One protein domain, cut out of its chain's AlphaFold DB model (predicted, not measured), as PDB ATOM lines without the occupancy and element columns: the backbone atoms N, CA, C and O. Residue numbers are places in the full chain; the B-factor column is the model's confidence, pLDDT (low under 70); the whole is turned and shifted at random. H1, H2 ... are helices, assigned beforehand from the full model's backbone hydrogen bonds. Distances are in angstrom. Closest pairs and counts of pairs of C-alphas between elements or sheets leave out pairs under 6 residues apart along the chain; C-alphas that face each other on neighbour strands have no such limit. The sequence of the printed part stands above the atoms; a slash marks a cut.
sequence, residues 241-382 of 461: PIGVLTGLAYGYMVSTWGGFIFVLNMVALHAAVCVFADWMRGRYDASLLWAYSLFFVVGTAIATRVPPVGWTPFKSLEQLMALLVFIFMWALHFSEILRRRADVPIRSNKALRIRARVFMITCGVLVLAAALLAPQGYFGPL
ATOM      1  N   PRO A 241      41.967 -26.936 -14.241       96.06
ATOM      2  CA  PRO A 241      41.621 -26.259 -15.496       96.06
ATOM      3  C   PRO A 241      41.951 -27.081 -16.749       96.06
ATOM      4  O   PRO A 241      41.315 -26.901 -17.784       96.06
ATOM      5  N   ILE A 242      42.886 -28.038 -16.653       95.44
ATOM      6  CA  ILE A 242      43.195 -28.991 -17.734       95.44
ATOM      7  C   ILE A 242      41.955 -29.829 -18.091       95.44
ATOM      8  O   ILE A 242      41.850 -30.297 -19.220       95.44
ATOM      9  N   GLY A 243      40.964 -29.927 -17.196       95.06
ATOM     10  CA  GLY A 243      39.661 -30.525 -17.481       95.06
ATOM     11  C   GLY A 243      38.953 -29.929 -18.707       95.06
ATOM     12  O   GLY A 243      38.239 -30.661 -19.387       95.06
ATOM     13  N   VAL A 244      39.199 -28.655 -19.059       97.88
ATOM     14  CA  VAL A 244      38.714 -28.076 -20.330       97.88
ATOM     15  C   VAL A 244      39.339 -28.801 -21.519       97.88
ATOM     16  O   VAL A 244      38.618 -29.240 -22.409       97.88
ATOM     17  N   LEU A 245      40.665 -28.974 -21.518       97.69
ATOM     18  CA  LEU A 245      41.381 -29.685 -22.580       97.69
ATOM     19  C   LEU A 245      40.946 -31.151 -22.655       97.69
ATOM     20  O   LEU A 245      40.788 -31.682 -23.749       97.69
ATOM     21  N   THR A 246      40.683 -31.787 -21.510       97.50
ATOM     22  CA  THR A 246      40.098 -33.134 -21.456       97.50
ATOM     23  C   THR A 246      38.723 -33.173 -22.128       97.50
ATOM     24  O   THR A 246      38.449 -34.086 -22.901       97.50
ATOM     25  N   GLY A 247      37.867 -32.178 -21.872       97.38
ATOM     26  CA  GLY A 247      36.563 -32.043 -22.524       97.38
ATOM     27  C   GLY A 247      36.669 -31.816 -24.036       97.38
ATOM     28  O   GLY A 247      35.908 -32.414 -24.790       97.38
ATOM     29  N   LEU A 248      37.643 -31.019 -24.495       97.94
ATOM     30  CA  LEU A 248      37.925 -30.826 -25.925       97.94
ATOM     31  C   LEU A 248      38.407 -32.122 -26.593       97.94
ATOM     32  O   LEU A 248      37.898 -32.488 -27.650       97.94
ATOM     33  N   ALA A 249      39.341 -32.842 -25.963       97.75
ATOM     34  CA  ALA A 249      39.828 -34.130 -26.454       97.75
ATOM     35  C   ALA A 249      38.709 -35.180 -26.514       97.75
ATOM     36  O   ALA A 249      38.608 -35.925 -27.487       97.75
ATOM     37  N   TYR A 250      37.814 -35.186 -25.524       97.81
ATOM     38  CA  TYR A 250      36.623 -36.027 -25.549       97.81
ATOM     39  C   TYR A 250      35.638 -35.612 -26.648       97.81
ATOM     40  O   TYR A 250      35.101 -36.472 -27.333       97.81
ATOM     41  N   GLY A 251      35.430 -34.313 -26.871       96.94
ATOM     42  CA  GLY A 251      34.629 -33.818 -27.991       96.94
ATOM     43  C   GLY A 251      35.174 -34.279 -29.347       96.94
ATOM     44  O   GLY A 251      34.408 -34.725 -30.200       96.94
ATOM     45  N   TYR A 252      36.500 -34.260 -29.514       97.31
ATOM     46  CA  TYR A 252      37.168 -34.837 -30.682       97.31
ATOM     47  C   TYR A 252      36.914 -36.347 -30.789       97.31
ATOM     48  O   TYR A 252      36.452 -36.807 -31.828       97.31
ATOM     49  N   MET A 253      37.084 -37.095 -29.696       96.62
ATOM     50  CA  MET A 253      36.774 -38.527 -29.633       96.62
ATOM     51  C   MET A 253      35.320 -38.845 -30.038       96.62
ATOM     52  O   MET A 253      35.070 -39.795 -30.778       96.62
ATOM     53  N   VAL A 254      34.356 -38.034 -29.588       96.50
ATOM     54  CA  VAL A 254      32.936 -38.169 -29.957       96.50
ATOM     55  C   VAL A 254      32.733 -37.944 -31.454       96.50
ATOM     56  O   VAL A 254      31.905 -38.609 -32.066       96.50
ATOM     57  N   SER A 255      33.481 -37.016 -32.052       95.38
ATOM     58  CA  SER A 255      33.395 -36.743 -33.486       95.38
ATOM     59  C   SER A 255      34.010 -37.840 -34.355       95.38
ATOM     60  O   SER A 255      33.655 -37.915 -35.525       95.38
ATOM     61  N   THR A 256      34.902 -38.674 -33.809       94.00
ATOM     62  CA  THR A 256      35.642 -39.694 -34.567       94.00
ATOM     63  C   THR A 256      35.025 -41.086 -34.485       94.00
ATOM     64  O   THR A 256      35.044 -41.787 -35.485       94.00
ATOM     65  N   TRP A 257      34.504 -41.531 -33.330       94.25
ATOM     66  CA  TRP A 257      34.088 -42.937 -33.177       94.25
ATOM     67  C   TRP A 257      32.995 -43.168 -32.131       94.25
ATOM     68  O   TRP A 257      32.968 -42.540 -31.074       94.25
ATOM     69  N   GLY A 258      32.136 -44.162 -32.391       89.88
ATOM     70  CA  GLY A 258      30.994 -44.528 -31.545       89.88
ATOM     71  C   GLY A 258      31.351 -45.036 -30.139       89.88
ATOM     72  O   GLY A 258      30.542 -44.917 -29.220       89.88
ATOM     73  N   GLY A 259      32.569 -45.534 -29.912       87.62
ATOM     74  CA  GLY A 259      33.009 -45.962 -28.578       87.62
ATOM     75  C   GLY A 259      33.386 -44.819 -27.629       87.62
ATOM     76  O   GLY A 259      33.892 -45.058 -26.534       87.62
ATOM     77  N   PHE A 260      33.076 -43.567 -27.971       93.25
ATOM     78  CA  PHE A 260      33.122 -42.445 -27.030       93.25
ATOM     79  C   PHE A 260      32.270 -42.680 -25.761       93.25
ATOM     80  O   PHE A 260      32.574 -42.135 -24.698       93.25
ATOM     81  N   ILE A 261      31.238 -43.530 -25.838       92.25
ATOM     82  CA  ILE A 261      30.424 -43.965 -24.689       92.25
ATOM     83  C   ILE A 261      31.291 -44.681 -23.645       92.25
ATOM     84  O   ILE A 261      31.162 -44.418 -22.449       92.25
ATOM     85  N   PHE A 262      32.220 -45.537 -24.086       91.25
ATOM     86  CA  PHE A 262      33.169 -46.206 -23.195       91.25
ATOM     87  C   PHE A 262      34.062 -45.188 -22.479       91.25
ATOM     88  O   PHE A 262      34.202 -45.247 -21.258       91.25
ATOM     89  N   VAL A 263      34.605 -44.212 -23.212       94.25
ATOM     90  CA  VAL A 263      35.475 -43.165 -22.650       94.25
ATOM     91  C   VAL A 263      34.741 -42.350 -21.586       94.25
ATOM     92  O   VAL A 263      35.265 -42.157 -20.488       94.25
ATOM     93  N   LEU A 264      33.505 -41.935 -21.875       95.12
ATOM     94  CA  LEU A 264      32.657 -41.195 -20.939       95.12
ATOM     95  C   LEU A 264      32.429 -41.976 -19.643       95.12
ATOM     96  O   LEU A 264      32.644 -41.450 -18.548       95.12
ATOM     97  N   ASN A 265      32.016 -43.237 -19.772       93.25
ATOM     98  CA  ASN A 265      31.692 -44.086 -18.633       93.25
ATOM     99  C   ASN A 265      32.930 -44.469 -17.823       93.25
ATOM    100  O   ASN A 265      32.854 -44.510 -16.599       93.25
ATOM    101  N   MET A 266      34.080 -44.681 -18.464       91.94
ATOM    102  CA  MET A 266      35.339 -44.946 -17.765       91.94
ATOM    103  C   MET A 266      35.821 -43.736 -16.966       91.94
ATOM    104  O   MET A 266      36.207 -43.884 -15.807       91.94
ATOM    105  N   VAL A 267      35.749 -42.527 -17.531       94.00
ATOM    106  CA  VAL A 267      36.093 -41.296 -16.801       94.00
ATOM    107  C   VAL A 267      35.129 -41.067 -15.633       94.00
ATOM    108  O   VAL A 267      35.570 -40.766 -14.523       94.00
ATOM    109  N   ALA A 268      33.824 -41.266 -15.844       94.44
ATOM    110  CA  ALA A 268      32.813 -41.156 -14.792       94.44
ATOM    111  C   ALA A 268      33.018 -42.184 -13.669       94.44
ATOM    112  O   ALA A 268      32.991 -41.826 -12.491       94.44
ATOM    113  N   LEU A 269      33.283 -43.445 -14.019       92.44
ATOM    114  CA  LEU A 269      33.588 -44.505 -13.063       92.44
ATOM    115  C   LEU A 269      34.844 -44.165 -12.258       92.44
ATOM    116  O   LEU A 269      34.825 -44.237 -11.032       92.44
ATOM    117  N   HIS A 270      35.915 -43.733 -12.925       90.69
ATOM    118  CA  HIS A 270      37.142 -43.323 -12.253       90.69
ATOM    119  C   HIS A 270      36.907 -42.153 -11.287       90.69
ATOM    120  O   HIS A 270      37.399 -42.174 -10.157       90.69
ATOM    121  N   ALA A 271      36.125 -41.145 -11.691       92.62
ATOM    122  CA  ALA A 271      35.749 -40.032 -10.823       92.62
ATOM    123  C   ALA A 271      34.963 -40.517  -9.591       92.62
ATOM    124  O   ALA A 271      35.296 -40.140  -8.467       92.62
ATOM    125  N   ALA A 272      33.983 -41.406  -9.778       91.25
ATOM    126  CA  ALA A 272      33.198 -41.987  -8.691       91.25
ATOM    127  C   ALA A 272      34.064 -42.803  -7.715       91.25
ATOM    128  O   ALA A 272      33.944 -42.646  -6.497       91.25
ATOM    129  N   VAL A 273      34.989 -43.619  -8.229       89.44
ATOM    130  CA  VAL A 273      35.949 -44.383  -7.420       89.44
ATOM    131  C   VAL A 273      36.875 -43.448  -6.637       89.44
ATOM    132  O   VAL A 273      37.107 -43.674  -5.448       89.44
ATOM    133  N   CYS A 274      37.355 -42.362  -7.248       87.25
ATOM    134  CA  CYS A 274      38.158 -41.353  -6.554       87.25
ATOM    135  C   CYS A 274      37.378 -40.684  -5.414       87.25
ATOM    136  O   CYS A 274      37.905 -40.560  -4.308       87.25
ATOM    137  N   VAL A 275      36.114 -40.313  -5.648       88.94
ATOM    138  CA  VAL A 275      35.227 -39.753  -4.614       88.94
ATOM    139  C   VAL A 275      35.028 -40.740  -3.465       88.94
ATOM    140  O   VAL A 275      35.159 -40.365  -2.298       88.94
ATOM    141  N   PHE A 276      34.741 -42.005  -3.775       86.88
ATOM    142  CA  PHE A 276      34.572 -43.053  -2.770       86.88
ATOM    143  C   PHE A 276      35.844 -43.246  -1.940       86.88
ATOM    144  O   PHE A 276      35.798 -43.351  -0.712       86.88
ATOM    145  N   ALA A 277      37.003 -43.223  -2.589       83.94
ATOM    146  CA  ALA A 277      38.271 -43.366  -1.905       83.94
ATOM    147  C   ALA A 277      38.632 -42.159  -1.028       83.94
ATOM    148  O   ALA A 277      39.146 -42.335   0.078       83.94
ATOM    149  N   ASP A 278      38.341 -40.938  -1.476       83.62
ATOM    150  CA  ASP A 278      38.479 -39.736  -0.652       83.62
ATOM    151  C   ASP A 278      37.556 -39.804   0.570       83.62
ATOM    152  O   ASP A 278      37.988 -39.528   1.695       83.62
ATOM    153  N   TRP A 279      36.326 -40.290   0.386       81.25
ATOM    154  CA  TRP A 279      35.380 -40.512   1.475       81.25
ATOM    155  C   TRP A 279      35.887 -41.531   2.505       81.25
ATOM    156  O   TRP A 279      35.875 -41.228   3.701       81.25
ATOM    157  N   MET A 280      36.419 -42.682   2.074       81.62
ATOM    158  CA  MET A 280      37.024 -43.679   2.977       81.62
ATOM    159  C   MET A 280      38.177 -43.086   3.799       81.62
ATOM    160  O   MET A 280      38.287 -43.325   5.007       81.62
ATOM    161  N   ARG A 281      38.998 -42.231   3.179       76.75
ATOM    162  CA  ARG A 281      40.093 -41.509   3.852       76.75
ATOM    163  C   ARG A 281      39.616 -40.383   4.766       76.75
ATOM    164  O   ARG A 281      40.427 -39.806   5.483       76.75
ATOM    165  N   GLY A 282      38.326 -40.052   4.746       78.44
ATOM    166  CA  GLY A 282      37.790 -38.894   5.452       78.44
ATOM    167  C   GLY A 282      38.322 -37.572   4.900       78.44
ATOM    168  O   GLY A 282      38.461 -36.624   5.663       78.44
ATOM    169  N   ARG A 283      38.641 -37.509   3.603       81.75
ATOM    170  CA  ARG A 283      39.096 -36.306   2.897       81.75
ATOM    171  C   ARG A 283      38.026 -35.843   1.908       81.75
ATOM    172  O   ARG A 283      37.141 -36.602   1.522       81.75
ATOM    173  N   TYR A 284      38.091 -34.575   1.524       84.50
ATOM    174  CA  TYR A 284      37.278 -34.018   0.449       84.50
ATOM    175  C   TYR A 284      38.142 -33.090  -0.389       84.50
ATOM    176  O   TYR A 284      38.786 -32.193   0.158       84.50
ATOM    177  N   ASP A 285      38.124 -33.287  -1.701       83.31
ATOM    178  CA  ASP A 285      38.883 -32.477  -2.636       83.31
ATOM    179  C   ASP A 285      37.965 -31.847  -3.682       83.31
ATOM    180  O   ASP A 285      37.269 -32.534  -4.431       83.31
ATOM    181  N   ALA A 286      37.982 -30.518  -3.733       88.88
ATOM    182  CA  ALA A 286      37.207 -29.757  -4.700       88.88
ATOM    183  C   ALA A 286      37.812 -29.822  -6.114       88.88
ATOM    184  O   ALA A 286      37.085 -29.642  -7.084       88.88
ATOM    185  N   SER A 287      39.115 -30.097  -6.259       89.94
ATOM    186  CA  SER A 287      39.770 -30.131  -7.575       89.94
ATOM    187  C   SER A 287      39.192 -31.218  -8.484       89.94
ATOM    188  O   SER A 287      38.988 -30.970  -9.669       89.94
ATOM    189  N   LEU A 288      38.830 -32.377  -7.920       91.06
ATOM    190  CA  LEU A 288      38.184 -33.474  -8.642       91.06
ATOM    191  C   LEU A 288      36.808 -33.065  -9.188       91.06
ATOM    192  O   LEU A 288      36.487 -33.378 -10.333       91.06
ATOM    193  N   LEU A 289      36.014 -32.338  -8.393       94.44
ATOM    194  CA  LEU A 289      34.730 -31.789  -8.835       94.44
ATOM    195  C   LEU A 289      34.919 -30.826 -10.003       94.44
ATOM    196  O   LEU A 289      34.215 -30.949 -11.003       94.44
ATOM    197  N   TRP A 290      35.845 -29.876  -9.877       95.38
ATOM    198  CA  TRP A 290      36.076 -28.876 -10.916       95.38
ATOM    199  C   TRP A 290      36.600 -29.511 -12.205       95.38
ATOM    200  O   TRP A 290      36.067 -29.224 -13.272       95.38
ATOM    201  N   ALA A 291      37.564 -30.430 -12.110       95.62
ATOM    202  CA  ALA A 291      38.100 -31.153 -13.260       95.62
ATOM    203  C   ALA A 291      37.008 -31.954 -13.987       95.62
ATOM    204  O   ALA A 291      36.859 -31.829 -15.202       95.62
ATOM    205  N   TYR A 292      36.204 -32.726 -13.242       96.50
ATOM    206  CA  TYR A 292      35.099 -33.496 -13.813       96.50
ATOM    207  C   TYR A 292      34.003 -32.601 -14.392       96.50
ATOM    208  O   TYR A 292      33.461 -32.901 -15.450       96.50
ATOM    209  N   SER A 293      33.706 -31.474 -13.741       97.06
ATOM    210  CA  SER A 293      32.686 -30.539 -14.220       97.06
ATOM    211  C   SER A 293      33.086 -29.874 -15.529       97.06
ATOM    212  O   SER A 293      32.266 -29.790 -16.435       97.06
ATOM    213  N   LEU A 294      34.342 -29.443 -15.656       97.19
ATOM    214  CA  LEU A 294      34.853 -28.886 -16.907       97.19
ATOM    215  C   LEU A 294      34.855 -29.930 -18.022       97.19
ATOM    216  O   LEU A 294      34.377 -29.640 -19.116       97.19
ATOM    217  N   PHE A 295      35.329 -31.144 -17.728       97.44
ATOM    218  CA  PHE A 295      35.292 -32.262 -18.667       97.44
ATOM    219  C   PHE A 295      33.867 -32.536 -19.159       97.44
ATOM    220  O   PHE A 295      33.636 -32.567 -20.365       97.44
ATOM    221  N   PHE A 296      32.915 -32.692 -18.236       96.81
ATOM    222  CA  PHE A 296      31.541 -33.055 -18.560       96.81
ATOM    223  C   PHE A 296      30.829 -31.928 -19.315       96.81
ATOM    224  O   PHE A 296      30.255 -32.168 -20.369       96.81
ATOM    225  N   VAL A 297      30.913 -30.680 -18.843       97.00
ATOM    226  CA  VAL A 297      30.224 -29.551 -19.488       97.00
ATOM    227  C   VAL A 297      30.781 -29.283 -20.886       97.00
ATOM    228  O   VAL A 297      30.007 -29.209 -21.837       97.00
ATOM    229  N   VAL A 298      32.106 -29.167 -21.037       97.69
ATOM    230  CA  VAL A 298      32.732 -28.900 -22.345       97.69
ATOM    231  C   VAL A 298      32.550 -30.095 -23.278       97.69
ATOM    232  O   VAL A 298      32.147 -29.929 -24.429       97.69
ATOM    233  N   GLY A 299      32.791 -31.304 -22.771       96.56
ATOM    234  CA  GLY A 299      32.678 -32.539 -23.533       96.56
ATOM    235  C   GLY A 299      31.261 -32.797 -24.033       96.56
ATOM    236  O   GLY A 299      31.063 -33.038 -25.223       96.56
ATOM    237  N   THR A 300      30.255 -32.687 -23.161       95.56
ATOM    238  CA  THR A 300      28.847 -32.846 -23.543       95.56
ATOM    239  C   THR A 300      28.379 -31.714 -24.458       95.56
ATOM    240  O   THR A 300      27.647 -31.981 -25.410       95.56
ATOM    241  N   ALA A 301      28.828 -30.471 -24.248       96.50
ATOM    242  CA  ALA A 301      28.494 -29.365 -25.144       96.50
ATOM    243  C   ALA A 301      28.950 -29.641 -26.583       96.50
ATOM    244  O   ALA A 301      28.166 -29.440 -27.505       96.50
ATOM    245  N   ILE A 302      30.164 -30.163 -26.782       96.12
ATOM    246  CA  ILE A 302      30.652 -30.549 -28.115       96.12
ATOM    247  C   ILE A 302      29.925 -31.794 -28.625       96.12
ATOM    248  O   ILE A 302      29.464 -31.800 -29.764       96.12
ATOM    249  N   ALA A 303      29.753 -32.818 -27.783       95.00
ATOM    250  CA  ALA A 303      29.085 -34.061 -28.160       95.00
ATOM    251  C   ALA A 303      27.675 -33.817 -28.716       95.00
ATOM    252  O   ALA A 303      27.302 -34.409 -29.723       95.00
ATOM    253  N   THR A 304      26.916 -32.886 -28.126       94.88
ATOM    254  CA  THR A 304      25.562 -32.556 -28.609       94.88
ATOM    255  C   THR A 304      25.518 -31.896 -29.987       94.88
ATOM    256  O   THR A 304      24.456 -31.842 -30.604       94.88
ATOM    257  N   ARG A 305      26.655 -31.391 -30.480       93.88
ATOM    258  CA  ARG A 305      26.786 -30.780 -31.810       93.88
ATOM    259  C   ARG A 305      27.235 -31.766 -32.877       93.88
ATOM    260  O   ARG A 305      27.163 -31.434 -34.054       93.88
ATOM    261  N   VAL A 306      27.671 -32.963 -32.489       93.94
ATOM    262  CA  VAL A 306      27.996 -34.033 -33.434       93.94
ATOM    263  C   VAL A 306      26.672 -34.624 -33.947       93.94
ATOM    264  O   VAL A 306      25.909 -35.153 -33.133       93.94
ATOM    265  N   PRO A 307      26.351 -34.533 -35.256       91.12
ATOM    266  CA  PRO A 307      25.002 -34.820 -35.752       91.12
ATOM    267  C   PRO A 307      24.468 -36.226 -35.424       91.12
ATOM    268  O   PRO A 307      23.330 -36.306 -34.956       91.12
ATOM    269  N   PRO A 308      25.259 -37.317 -35.542       89.56
ATOM    270  CA  PRO A 308      24.803 -38.649 -35.127       89.56
ATOM    271  C   PRO A 308      24.478 -38.782 -33.632       89.56
ATOM    272  O   PRO A 308      23.751 -39.689 -33.234       89.56
ATOM    273  N   VAL A 309      25.047 -37.917 -32.787       91.44
ATOM    274  CA  VAL A 309      24.938 -37.992 -31.324       91.44
ATOM    275  C   VAL A 309      23.763 -37.156 -30.832       91.44
ATOM    276  O   VAL A 309      22.959 -37.640 -30.033       91.44
ATOM    277  N   GLY A 310      23.639 -35.907 -31.290       90.75
ATOM    278  CA  GLY A 310      22.555 -35.003 -30.902       90.75
ATOM    279  C   GLY A 310      22.313 -34.968 -29.385       90.75
ATOM    280  O   GLY A 310      23.232 -34.841 -28.584       90.75
ATOM    281  N   TRP A 311      21.062 -35.136 -28.954       90.12
ATOM    282  CA  TRP A 311      20.685 -35.089 -27.529       90.12
ATOM    283  C   TRP A 311      20.828 -36.424 -26.776       90.12
ATOM    284  O   TRP A 311      20.314 -36.555 -25.662       90.12
ATOM    285  N   THR A 312      21.521 -37.417 -27.341       88.62
ATOM    286  CA  THR A 312      21.713 -38.723 -26.681       88.62
ATOM    287  C   THR A 312      22.330 -38.643 -25.278       88.62
ATOM    288  O   THR A 312      21.816 -39.374 -24.430       88.62
ATOM    289  N   PRO A 313      23.267 -37.725 -24.933       88.81
ATOM    290  CA  PRO A 313      23.840 -37.668 -23.579       88.81
ATOM    291  C   PRO A 313      22.818 -37.454 -22.456       88.81
ATOM    292  O   PRO A 313      23.086 -37.789 -21.305       88.81
ATOM    293  N   PHE A 314      21.641 -36.916 -22.788       89.81
ATOM    294  CA  PHE A 314      20.552 -36.663 -21.844       89.81
ATOM    295  C   PHE A 314      19.378 -37.640 -21.979       89.81
ATOM    296  O   PHE A 314      18.466 -37.594 -21.159       89.81
ATOM    297  N   LYS A 315      19.375 -38.503 -23.002       87.19
ATOM    298  CA  LYS A 315      18.267 -39.423 -23.325       87.19
ATOM    299  C   LYS A 315      18.653 -40.898 -23.231       87.19
ATOM    300  O   LYS A 315      17.809 -41.733 -22.914       87.19
ATOM    301  N   SER A 316      19.908 -41.224 -23.532       86.88
ATOM    302  CA  SER A 316      20.412 -42.594 -23.589       86.88
ATOM    303  C   SER A 316      20.820 -43.093 -22.208       86.88
ATOM    304  O   SER A 316      21.671 -42.495 -21.546       86.88
ATOM    305  N   LEU A 317      20.284 -44.248 -21.806       84.38
ATOM    306  CA  LEU A 317      20.676 -44.946 -20.573       84.38
ATOM    307  C   LEU A 317      22.183 -45.240 -20.510       84.38
ATOM    308  O   LEU A 317      22.756 -45.281 -19.425       84.38
ATOM    309  N   GLU A 318      22.837 -45.373 -21.664       84.56
ATOM    310  CA  GLU A 318      24.269 -45.667 -21.773       84.56
ATOM    311  C   GLU A 318      25.154 -44.495 -21.329       84.56
ATOM    312  O   GLU A 318      26.311 -44.703 -20.975       84.56
ATOM    313  N   GLN A 319      24.624 -43.269 -21.333       88.06
ATOM    314  CA  GLN A 319      25.363 -42.041 -21.011       88.06
ATOM    315  C   GLN A 319      24.848 -41.360 -19.739       88.06
ATOM    316  O   GLN A 319      25.573 -40.586 -19.108       88.06
ATOM    317  N   LEU A 320      23.627 -41.695 -19.310       89.75
ATOM    318  CA  LEU A 320      23.026 -41.158 -18.090       89.75
ATOM    319  C   LEU A 320      23.839 -41.476 -16.832       89.75
ATOM    320  O   LEU A 320      23.817 -40.686 -15.894       89.75
ATOM    321  N   MET A 321      24.611 -42.565 -16.810       87.88
ATOM    322  CA  MET A 321      25.485 -42.878 -15.674       87.88
ATOM    323  C   MET A 321      26.522 -41.782 -15.408       87.88
ATOM    324  O   MET A 321      26.734 -41.410 -14.254       87.88
ATOM    325  N   ALA A 322      27.120 -41.204 -16.450       92.88
ATOM    326  CA  ALA A 322      28.050 -40.090 -16.289       92.88
ATOM    327  C   ALA A 322      27.342 -38.817 -15.801       92.88
ATOM    328  O   ALA A 322      27.838 -38.137 -14.902       92.88
ATOM    329  N   LEU A 323      26.136 -38.539 -16.309       94.44
ATOM    330  CA  LEU A 323      25.314 -37.434 -15.809       94.44
ATOM    331  C   LEU A 323      24.951 -37.617 -14.325       94.44
ATOM    332  O   LEU A 323      24.999 -36.662 -13.552       94.44
ATOM    333  N   LEU A 324      24.630 -38.840 -13.899       93.69
ATOM    334  CA  LEU A 324      24.353 -39.141 -12.495       93.69
ATOM    335  C   LEU A 324      25.581 -38.892 -11.619       93.69
ATOM    336  O   LEU A 324      25.451 -38.242 -10.581       93.69
ATOM    337  N   VAL A 325      26.771 -39.337 -12.035       94.75
ATOM    338  CA  VAL A 325      28.023 -39.036 -11.319       94.75
ATOM    339  C   VAL A 325      28.219 -37.525 -11.196       94.75
ATOM    340  O   VAL A 325      28.500 -37.044 -10.099       94.75
ATOM    341  N   PHE A 326      27.986 -36.761 -12.266       96.19
ATOM    342  CA  PHE A 326      28.065 -35.296 -12.242       96.19
ATOM    343  C   PHE A 326      27.128 -34.683 -11.193       96.19
ATOM    344  O   PHE A 326      27.571 -33.916 -10.334       96.19
ATOM    345  N   ILE A 327      25.851 -35.071 -11.203       96.06
ATOM    346  CA  ILE A 327      24.841 -34.572 -10.258       96.06
ATOM    347  C   ILE A 327      25.206 -34.952  -8.818       96.06
ATOM    348  O   ILE A 327      25.166 -34.107  -7.921       96.06
ATOM    349  N   PHE A 328      25.613 -36.199  -8.577       94.81
ATOM    350  CA  PHE A 328      25.983 -36.666  -7.241       94.81
ATOM    351  C   PHE A 328      27.258 -36.009  -6.711       94.81
ATOM    352  O   PHE A 328      27.346 -35.740  -5.511       94.81
ATOM    353  N   MET A 329      28.230 -35.695  -7.568       94.75
ATOM    354  CA  MET A 329      29.421 -34.943  -7.170       94.75
ATOM    355  C   MET A 329      29.072 -33.517  -6.731       94.75
ATOM    356  O   MET A 329      29.590 -33.049  -5.712       94.75
ATOM    357  N   TRP A 330      28.151 -32.848  -7.428       96.25
ATOM    358  CA  TRP A 330      27.638 -31.539  -7.017       96.25
ATOM    359  C   TRP A 330      26.819 -31.606  -5.726       96.25
ATOM    360  O   TRP A 330      27.013 -30.776  -4.837       96.25
ATOM    361  N   ALA A 331      25.974 -32.626  -5.563       94.75
ATOM    362  CA  ALA A 331      25.254 -32.872  -4.314       94.75
ATOM    363  C   ALA A 331      26.225 -33.090  -3.140       94.75
ATOM    364  O   ALA A 331      26.057 -32.511  -2.061       94.75
ATOM    365  N   LEU A 332      27.300 -33.856  -3.358       93.50
ATOM    366  CA  LEU A 332      28.355 -34.043  -2.369       93.50
ATOM    367  C   LEU A 332      29.049 -32.715  -2.032       93.50
ATOM    368  O   LEU A 332      29.229 -32.417  -0.851       93.50
ATOM    369  N   HIS A 333      29.388 -31.896  -3.029       94.56
ATOM    370  CA  HIS A 333      29.983 -30.575  -2.810       94.56
ATOM    371  C   HIS A 333      29.072 -29.655  -1.995       94.56
ATOM    372  O   HIS A 333      29.505 -29.034  -1.026       94.56
ATOM    373  N   PHE A 334      27.784 -29.619  -2.323       94.12
ATOM    374  CA  PHE A 334      26.809 -28.838  -1.575       94.12
ATOM    375  C   PHE A 334      26.691 -29.314  -0.119       94.12
ATOM    376  O   PHE A 334      26.712 -28.506   0.812       94.12
ATOM    377  N   SER A 335      26.661 -30.631   0.103       92.94
ATOM    378  CA  SER A 335      26.659 -31.204   1.454       92.94
ATOM    379  C   SER A 335      27.915 -30.835   2.256       92.94
ATOM    380  O   SER A 335      27.846 -30.624   3.468       92.94
ATOM    381  N   GLU A 336      29.059 -30.714   1.581       91.56
ATOM    382  CA  GLU A 336      30.329 -30.308   2.171       91.56
ATOM    383  C   GLU A 336      30.309 -28.830   2.583       91.56
ATOM    384  O   GLU A 336      30.769 -28.498   3.677       91.56
ATOM    385  N   ILE A 337      29.721 -27.950   1.765       92.31
ATOM    386  CA  ILE A 337      29.511 -26.535   2.109       92.31
ATOM    387  C   ILE A 337      28.645 -26.418   3.369       92.31
ATOM    388  O   ILE A 337      29.013 -25.702   4.301       92.31
ATOM    389  N   LEU A 338      27.530 -27.151   3.439       92.25
ATOM    390  CA  LEU A 338      26.655 -27.161   4.619       92.25
ATOM    391  C   LEU A 338      27.373 -27.690   5.864       92.25
ATOM    392  O   LEU A 338      27.243 -27.114   6.943       92.25
ATOM    393  N   ARG A 339      28.169 -28.755   5.719       92.00
ATOM    394  CA  ARG A 339      28.969 -29.304   6.819       92.00
ATOM    395  C   ARG A 339      29.990 -28.290   7.339       92.00
ATOM    396  O   ARG A 339      30.138 -28.168   8.551       92.00
ATOM    397  N   ARG A 340      30.681 -27.572   6.444       89.19
ATOM    398  CA  ARG A 340      31.650 -26.521   6.808       89.19
ATOM    399  C   ARG A 340      30.978 -25.357   7.531       89.19
ATOM    400  O   ARG A 340      31.513 -24.891   8.523       89.19
ATOM    401  N   ARG A 341      29.791 -24.932   7.086       91.75
ATOM    402  CA  ARG A 341      29.007 -23.886   7.772       91.75
ATOM    403  C   ARG A 341      28.553 -24.298   9.173       91.75
ATOM    404  O   ARG A 341      28.450 -23.448  10.043       91.75
ATOM    405  N   ALA A 342      28.276 -25.582   9.379       87.94
ATOM    406  CA  ALA A 342      27.874 -26.125  10.675       87.94
ATOM    407  C   ALA A 342      29.061 -26.485  11.595       87.94
ATOM    408  O   ALA A 342      28.828 -27.033  12.671       87.94
ATOM    409  N   ASP A 343      30.301 -26.237  11.154       86.06
ATOM    410  CA  ASP A 343      31.556 -26.557  11.848       86.06
ATOM    411  C   ASP A 343      31.635 -28.003  12.379       86.06
ATOM    412  O   ASP A 343      32.040 -28.296  13.502       86.06
ATOM    413  N   VAL A 344      31.176 -28.952  11.558       86.38
ATOM    414  CA  VAL A 344      31.130 -30.371  11.933       86.38
ATOM    415  C   VAL A 344      32.318 -31.122  11.318       86.38
ATOM    416  O   VAL A 344      32.558 -30.996  10.110       86.38
ATOM    417  N   PRO A 345      33.019 -31.988  12.081       84.38
ATOM    418  CA  PRO A 345      34.091 -32.807  11.529       84.38
ATOM    419  C   PRO A 345      33.563 -33.833  10.517       84.38
ATOM    420  O   PRO A 345      32.431 -34.318  10.606       84.38
ATOM    421  N   ILE A 346      34.414 -34.207   9.556       78.75
ATOM    422  CA  ILE A 346      34.048 -35.013   8.373       78.75
ATOM    423  C   ILE A 346      33.408 -36.361   8.748       78.75
ATOM    424  O   ILE A 346      32.463 -36.794   8.090       78.75
ATOM    425  N   ARG A 347      33.898 -37.004   9.818       76.75
ATOM    426  CA  ARG A 347      33.443 -38.321  10.304       76.75
ATOM    427  C   ARG A 347      32.368 -38.263  11.401       76.75
ATOM    428  O   ARG A 347      32.130 -39.252  12.080       76.75
ATOM    429  N   SER A 348      31.701 -37.127  11.598       85.25
ATOM    430  CA  SER A 348      30.617 -37.034  12.586       85.25
ATOM    431  C   SER A 348      29.303 -37.638  12.083       85.25
ATOM    432  O   SER A 348      28.924 -37.447  10.925       85.25
ATOM    433  N   ASN A 349      28.510 -38.210  12.996       86.00
ATOM    434  CA  ASN A 349      27.111 -38.583  12.745       86.00
ATOM    435  C   ASN A 349      26.268 -37.395  12.242       86.00
ATOM    436  O   ASN A 349      25.364 -37.574  11.424       86.00
ATOM    437  N   LYS A 350      26.579 -36.165  12.680       86.25
ATOM    438  CA  LYS A 350      25.920 -34.947  12.180       86.25
ATOM    439  C   LYS A 350      26.266 -34.681  10.708       86.25
ATOM    440  O   LYS A 350      25.374 -34.345   9.935       86.25
ATOM    441  N   ALA A 351      27.519 -34.898  10.300       86.56
ATOM    442  CA  ALA A 351      27.954 -34.749   8.910       86.56
ATOM    443  C   ALA A 351      27.319 -35.813   8.004       86.56
ATOM    444  O   ALA A 351      26.850 -35.490   6.912       86.56
ATOM    445  N   LEU A 352      27.231 -37.059   8.481       87.81
ATOM    446  CA  LEU A 352      26.529 -38.129   7.774       87.81
ATOM    447  C   LEU A 352      25.046 -37.793   7.583       87.81
ATOM    448  O   LEU A 352      24.522 -37.963   6.489       87.81
ATOM    449  N   ARG A 353      24.385 -37.239   8.608       90.12
ATOM    450  CA  ARG A 353      22.983 -36.805   8.518       90.12
ATOM    451  C   ARG A 353      22.785 -35.676   7.503       90.12
ATOM    452  O   ARG A 353      21.805 -35.706   6.766       90.12
ATOM    453  N   ILE A 354      23.698 -34.701   7.442       90.88
ATOM    454  CA  ILE A 354      23.665 -33.626   6.432       90.88
ATOM    455  C   ILE A 354      23.808 -34.216   5.026       90.88
ATOM    456  O   ILE A 354      22.982 -33.936   4.162       90.88
ATOM    457  N   ARG A 355      24.810 -35.079   4.815       91.88
ATOM    458  CA  ARG A 355      25.041 -35.761   3.533       91.88
ATOM    459  C   ARG A 355      23.826 -36.577   3.112       91.88
ATOM    460  O   ARG A 355      23.310 -36.359   2.023       91.88
ATOM    461  N   ALA A 356      23.325 -37.439   3.993       91.81
ATOM    462  CA  ALA A 356      22.153 -38.266   3.735       91.81
ATOM    463  C   ALA A 356      20.929 -37.419   3.362       91.81
ATOM    464  O   ALA A 356      20.257 -37.741   2.392       91.81
ATOM    465  N   ARG A 357      20.669 -36.301   4.054       93.31
ATOM    466  CA  ARG A 357      19.570 -35.387   3.696       93.31
ATOM    467  C   ARG A 357      19.725 -34.816   2.288       93.31
ATOM    468  O   ARG A 357      18.770 -34.859   1.524       93.31
ATOM    469  N   VAL A 358      20.909 -34.314   1.936       94.19
ATOM    470  CA  VAL A 358      21.166 -33.754   0.598       94.19
ATOM    471  C   VAL A 358      21.019 -34.824  -0.485       94.19
ATOM    472  O   VAL A 358      20.356 -34.580  -1.493       94.19
ATOM    473  N   PHE A 359      21.566 -36.022  -0.269       93.75
ATOM    474  CA  PHE A 359      21.421 -37.135  -1.210       93.75
ATOM    475  C   PHE A 359      19.969 -37.595  -1.344       93.75
ATOM    476  O   PHE A 359      19.512 -37.776  -2.464       93.75
ATOM    477  N   MET A 360      19.218 -37.708  -0.247       94.62
ATOM    478  CA  MET A 360      17.796 -38.071  -0.283       94.62
ATOM    479  C   MET A 360      16.962 -37.048  -1.058       94.62
ATOM    480  O   MET A 360      16.138 -37.441  -1.877       94.62
ATOM    481  N   ILE A 361      17.203 -35.748  -0.852       95.56
ATOM    482  CA  ILE A 361      16.539 -34.683  -1.622       95.56
ATOM    483  C   ILE A 361      16.901 -34.805  -3.105       95.56
ATOM    484  O   ILE A 361      16.017 -34.780  -3.955       95.56
ATOM    485  N   THR A 362      18.186 -34.990  -3.416       95.25
ATOM    486  CA  THR A 362      18.667 -35.133  -4.798       95.25
ATOM    487  C   THR A 362      18.027 -36.345  -5.480       95.25
ATOM    488  O   THR A 362      17.474 -36.210  -6.567       95.25
ATOM    489  N   CYS A 363      18.020 -37.510  -4.828       94.75
ATOM    490  CA  CYS A 363      17.357 -38.713  -5.328       94.75
ATOM    491  C   CYS A 363      15.849 -38.502  -5.500       94.75
ATOM    492  O   CYS A 363      15.302 -38.921  -6.513       94.75
ATOM    493  N   GLY A 364      15.183 -37.823  -4.561       95.31
ATOM    494  CA  GLY A 364      13.762 -37.489  -4.674       95.31
ATOM    495  C   GLY A 364      13.455 -36.636  -5.907       95.31
ATOM    496  O   GLY A 364      12.525 -36.946  -6.648       95.31
ATOM    497  N   VAL A 365      14.277 -35.617  -6.180       95.25
ATOM    498  CA  VAL A 365      14.160 -34.777  -7.387       95.25
ATOM    499  C   VAL A 365      14.413 -35.589  -8.658       95.25
ATOM    500  O   VAL A 365      13.663 -35.451  -9.621       95.25
ATOM    501  N   LEU A 366      15.427 -36.460  -8.670       93.31
ATOM    502  CA  LEU A 366      15.734 -37.312  -9.823       93.31
ATOM    503  C   LEU A 366      14.615 -38.318 -10.117       93.31
ATOM    504  O   LEU A 366      14.245 -38.488 -11.274       93.31
ATOM    505  N   VAL A 367      14.052 -38.952  -9.085       93.06
ATOM    506  CA  VAL A 367      12.918 -39.877  -9.225       93.06
ATOM    507  C   VAL A 367      11.682 -39.138  -9.730       93.06
ATOM    508  O   VAL A 367      11.016 -39.635 -10.632       93.06
ATOM    509  N   LEU A 368      11.403 -37.937  -9.213       94.19
ATOM    510  CA  LEU A 368      10.306 -37.107  -9.708       94.19
ATOM    511  C   LEU A 368      10.512 -36.728 -11.182       94.19
ATOM    512  O   LEU A 368       9.602 -36.897 -11.987       94.19
ATOM    513  N   ALA A 369      11.710 -36.275 -11.557       91.38
ATOM    514  CA  ALA A 369      12.036 -35.958 -12.945       91.38
ATOM    515  C   ALA A 369      11.884 -37.187 -13.857       91.38
ATOM    516  O   ALA A 369      11.281 -37.092 -14.924       91.38
ATOM    517  N   ALA A 370      12.362 -38.354 -13.419       88.31
ATOM    518  CA  ALA A 370      12.206 -39.600 -14.158       88.31
ATOM    519  C   ALA A 370      10.730 -40.005 -14.303       88.31
ATOM    520  O   ALA A 370      10.316 -40.379 -15.394       88.31
ATOM    521  N   ALA A 371       9.924 -39.872 -13.247       90.38
ATOM    522  CA  ALA A 371       8.494 -40.177 -13.274       90.38
ATOM    523  C   ALA A 371       7.702 -39.248 -14.211       90.38
ATOM    524  O   ALA A 371       6.732 -39.688 -14.821       90.38
ATOM    525  N   LEU A 372       8.124 -37.988 -14.358       92.50
ATOM    526  CA  LEU A 372       7.505 -37.030 -15.280       92.50
ATOM    527  C   LEU A 372       7.922 -37.261 -16.742       92.50
ATOM    528  O   LEU A 372       7.110 -37.076 -17.647       92.50
ATOM    529  N   LEU A 373       9.173 -37.666 -16.981       89.19
ATOM    530  CA  LEU A 373       9.747 -37.809 -18.326       89.19
ATOM    531  C   LEU A 373       9.575 -39.212 -18.929       89.19
ATOM    532  O   LEU A 373       9.472 -39.345 -20.149       89.19
ATOM    533  N   ALA A 374       9.533 -40.268 -18.112       84.19
ATOM    534  CA  ALA A 374       9.428 -41.646 -18.596       84.19
ATOM    535  C   ALA A 374       8.126 -41.929 -19.376       84.19
ATOM    536  O   ALA A 374       8.227 -42.519 -20.453       84.19
ATOM    537  N   PRO A 375       6.931 -41.469 -18.944       87.31
ATOM    538  CA  PRO A 375       5.693 -41.675 -19.704       87.31
ATOM    539  C   PRO A 375       5.694 -40.998 -21.080       87.31
ATOM    540  O   PRO A 375       4.960 -41.414 -21.969       87.31
ATOM    541  N   GLN A 376       6.530 -39.974 -21.273       87.44
ATOM    542  CA  GLN A 376       6.672 -39.253 -22.542       87.44
ATOM    543  C   GLN A 376       7.596 -39.976 -23.536       87.44
ATOM    544  O   GLN A 376       7.833 -39.472 -24.631       87.44
ATOM    545  N   GLY A 377       8.169 -41.126 -23.157       82.56
ATOM    546  CA  GLY A 377       9.131 -41.854 -23.985       82.56
ATOM    547  C   GLY A 377      10.473 -41.133 -24.142       82.56
ATOM    548  O   GLY A 377      11.192 -41.372 -25.108       82.56
ATOM    549  N   TYR A 378      10.818 -40.229 -23.214       83.38
ATOM    550  CA  TYR A 378      12.042 -39.427 -23.307       83.38
ATOM    551  C   TYR A 378      13.322 -40.271 -23.178       83.38
ATOM    552  O   TYR A 378      14.327 -39.983 -23.833       83.38
ATOM    553  N   PHE A 379      13.281 -41.317 -22.344       82.38
ATOM    554  CA  PHE A 379      14.390 -42.250 -22.159       82.38
ATOM    555  C   PHE A 379      14.297 -43.400 -23.160       82.38
ATOM    556  O   PHE A 379      13.323 -44.154 -23.164       82.38
ATOM    557  N   GLY A 380      15.326 -43.538 -23.997       72.38
ATOM    558  CA  GLY A 380      15.435 -44.654 -24.934       72.38
ATOM    559  C   GLY A 380      15.887 -45.942 -24.233       72.38
ATOM    560  O   GLY A 380      16.631 -45.871 -23.249       72.38
ATOM    561  N   PRO A 381      15.482 -47.128 -24.724       72.25
ATOM    562  CA  PRO A 381      16.030 -48.390 -24.237       72.25
ATOM    563  C   PRO A 381      17.533 -48.490 -24.548       72.25
ATOM    564  O   PRO A 381      18.040 -47.801 -25.434       72.25
ATOM    565  N   LEU A 382      18.242 -49.379 -23.841       70.56
ATOM    566  CA  LEU A 382      19.626 -49.727 -24.188       70.56
ATOM    567  C   LEU A 382      19.699 -50.208 -25.643       70.56
ATOM    568  O   LEU A 382      18.845 -50.985 -26.084       70.56
TER     569      LEU A 382
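Overview. This is residues 241 to 382 of the 461 residues of the protein "Dolichyl-diphosphooligosaccharide--protein glycotransferase" of Trypanosoma cruzi (UniProt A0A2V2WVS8). The longest helix, H6, makes a narrow V with H5, slanting away from an up-and-down bundle, H1, H2, H3 and H5, each running against the one before. The 142 printed residues hold six named helices, H1 to H6, and no named strand: all helix, compact, radius of gyration of the C-alphas 16.5 A, spans 49 by 39 by 20 A.

Along the chain. H6, residues 349 to 376, 40.8 A, ends at C-alpha (6.672, -39.253, -22.542). H5 is 317 to 341, 36.3 A; H4 312 to 315; H3 286 to 303; H2 260 to 280, 30.3 A. H1, 242 to 256, begins at C-alpha (43.195, -28.991, -17.734).

Arrangement. H5 and H6, a hairpin, touch; closest C-alphas Ser 335 and Arg 355, 5.3 A. H5 touches H2 at Ala 322 and Ala 268, C-alphas 5.1 A apart. H1 touches H3, closest C-alphas Gly 247 and Gly 299, 4.0 A. H4 and H5 touch only at the corner. O i to N i+4 pairs are all within hydrogen-bond range in H1, H2 and H3; 18 of 21 in H5, 22 of 24 in H6.

Size, cuts and confidence. The printed part has no cut and no long link; no printed residue is under 70 in pLDDT.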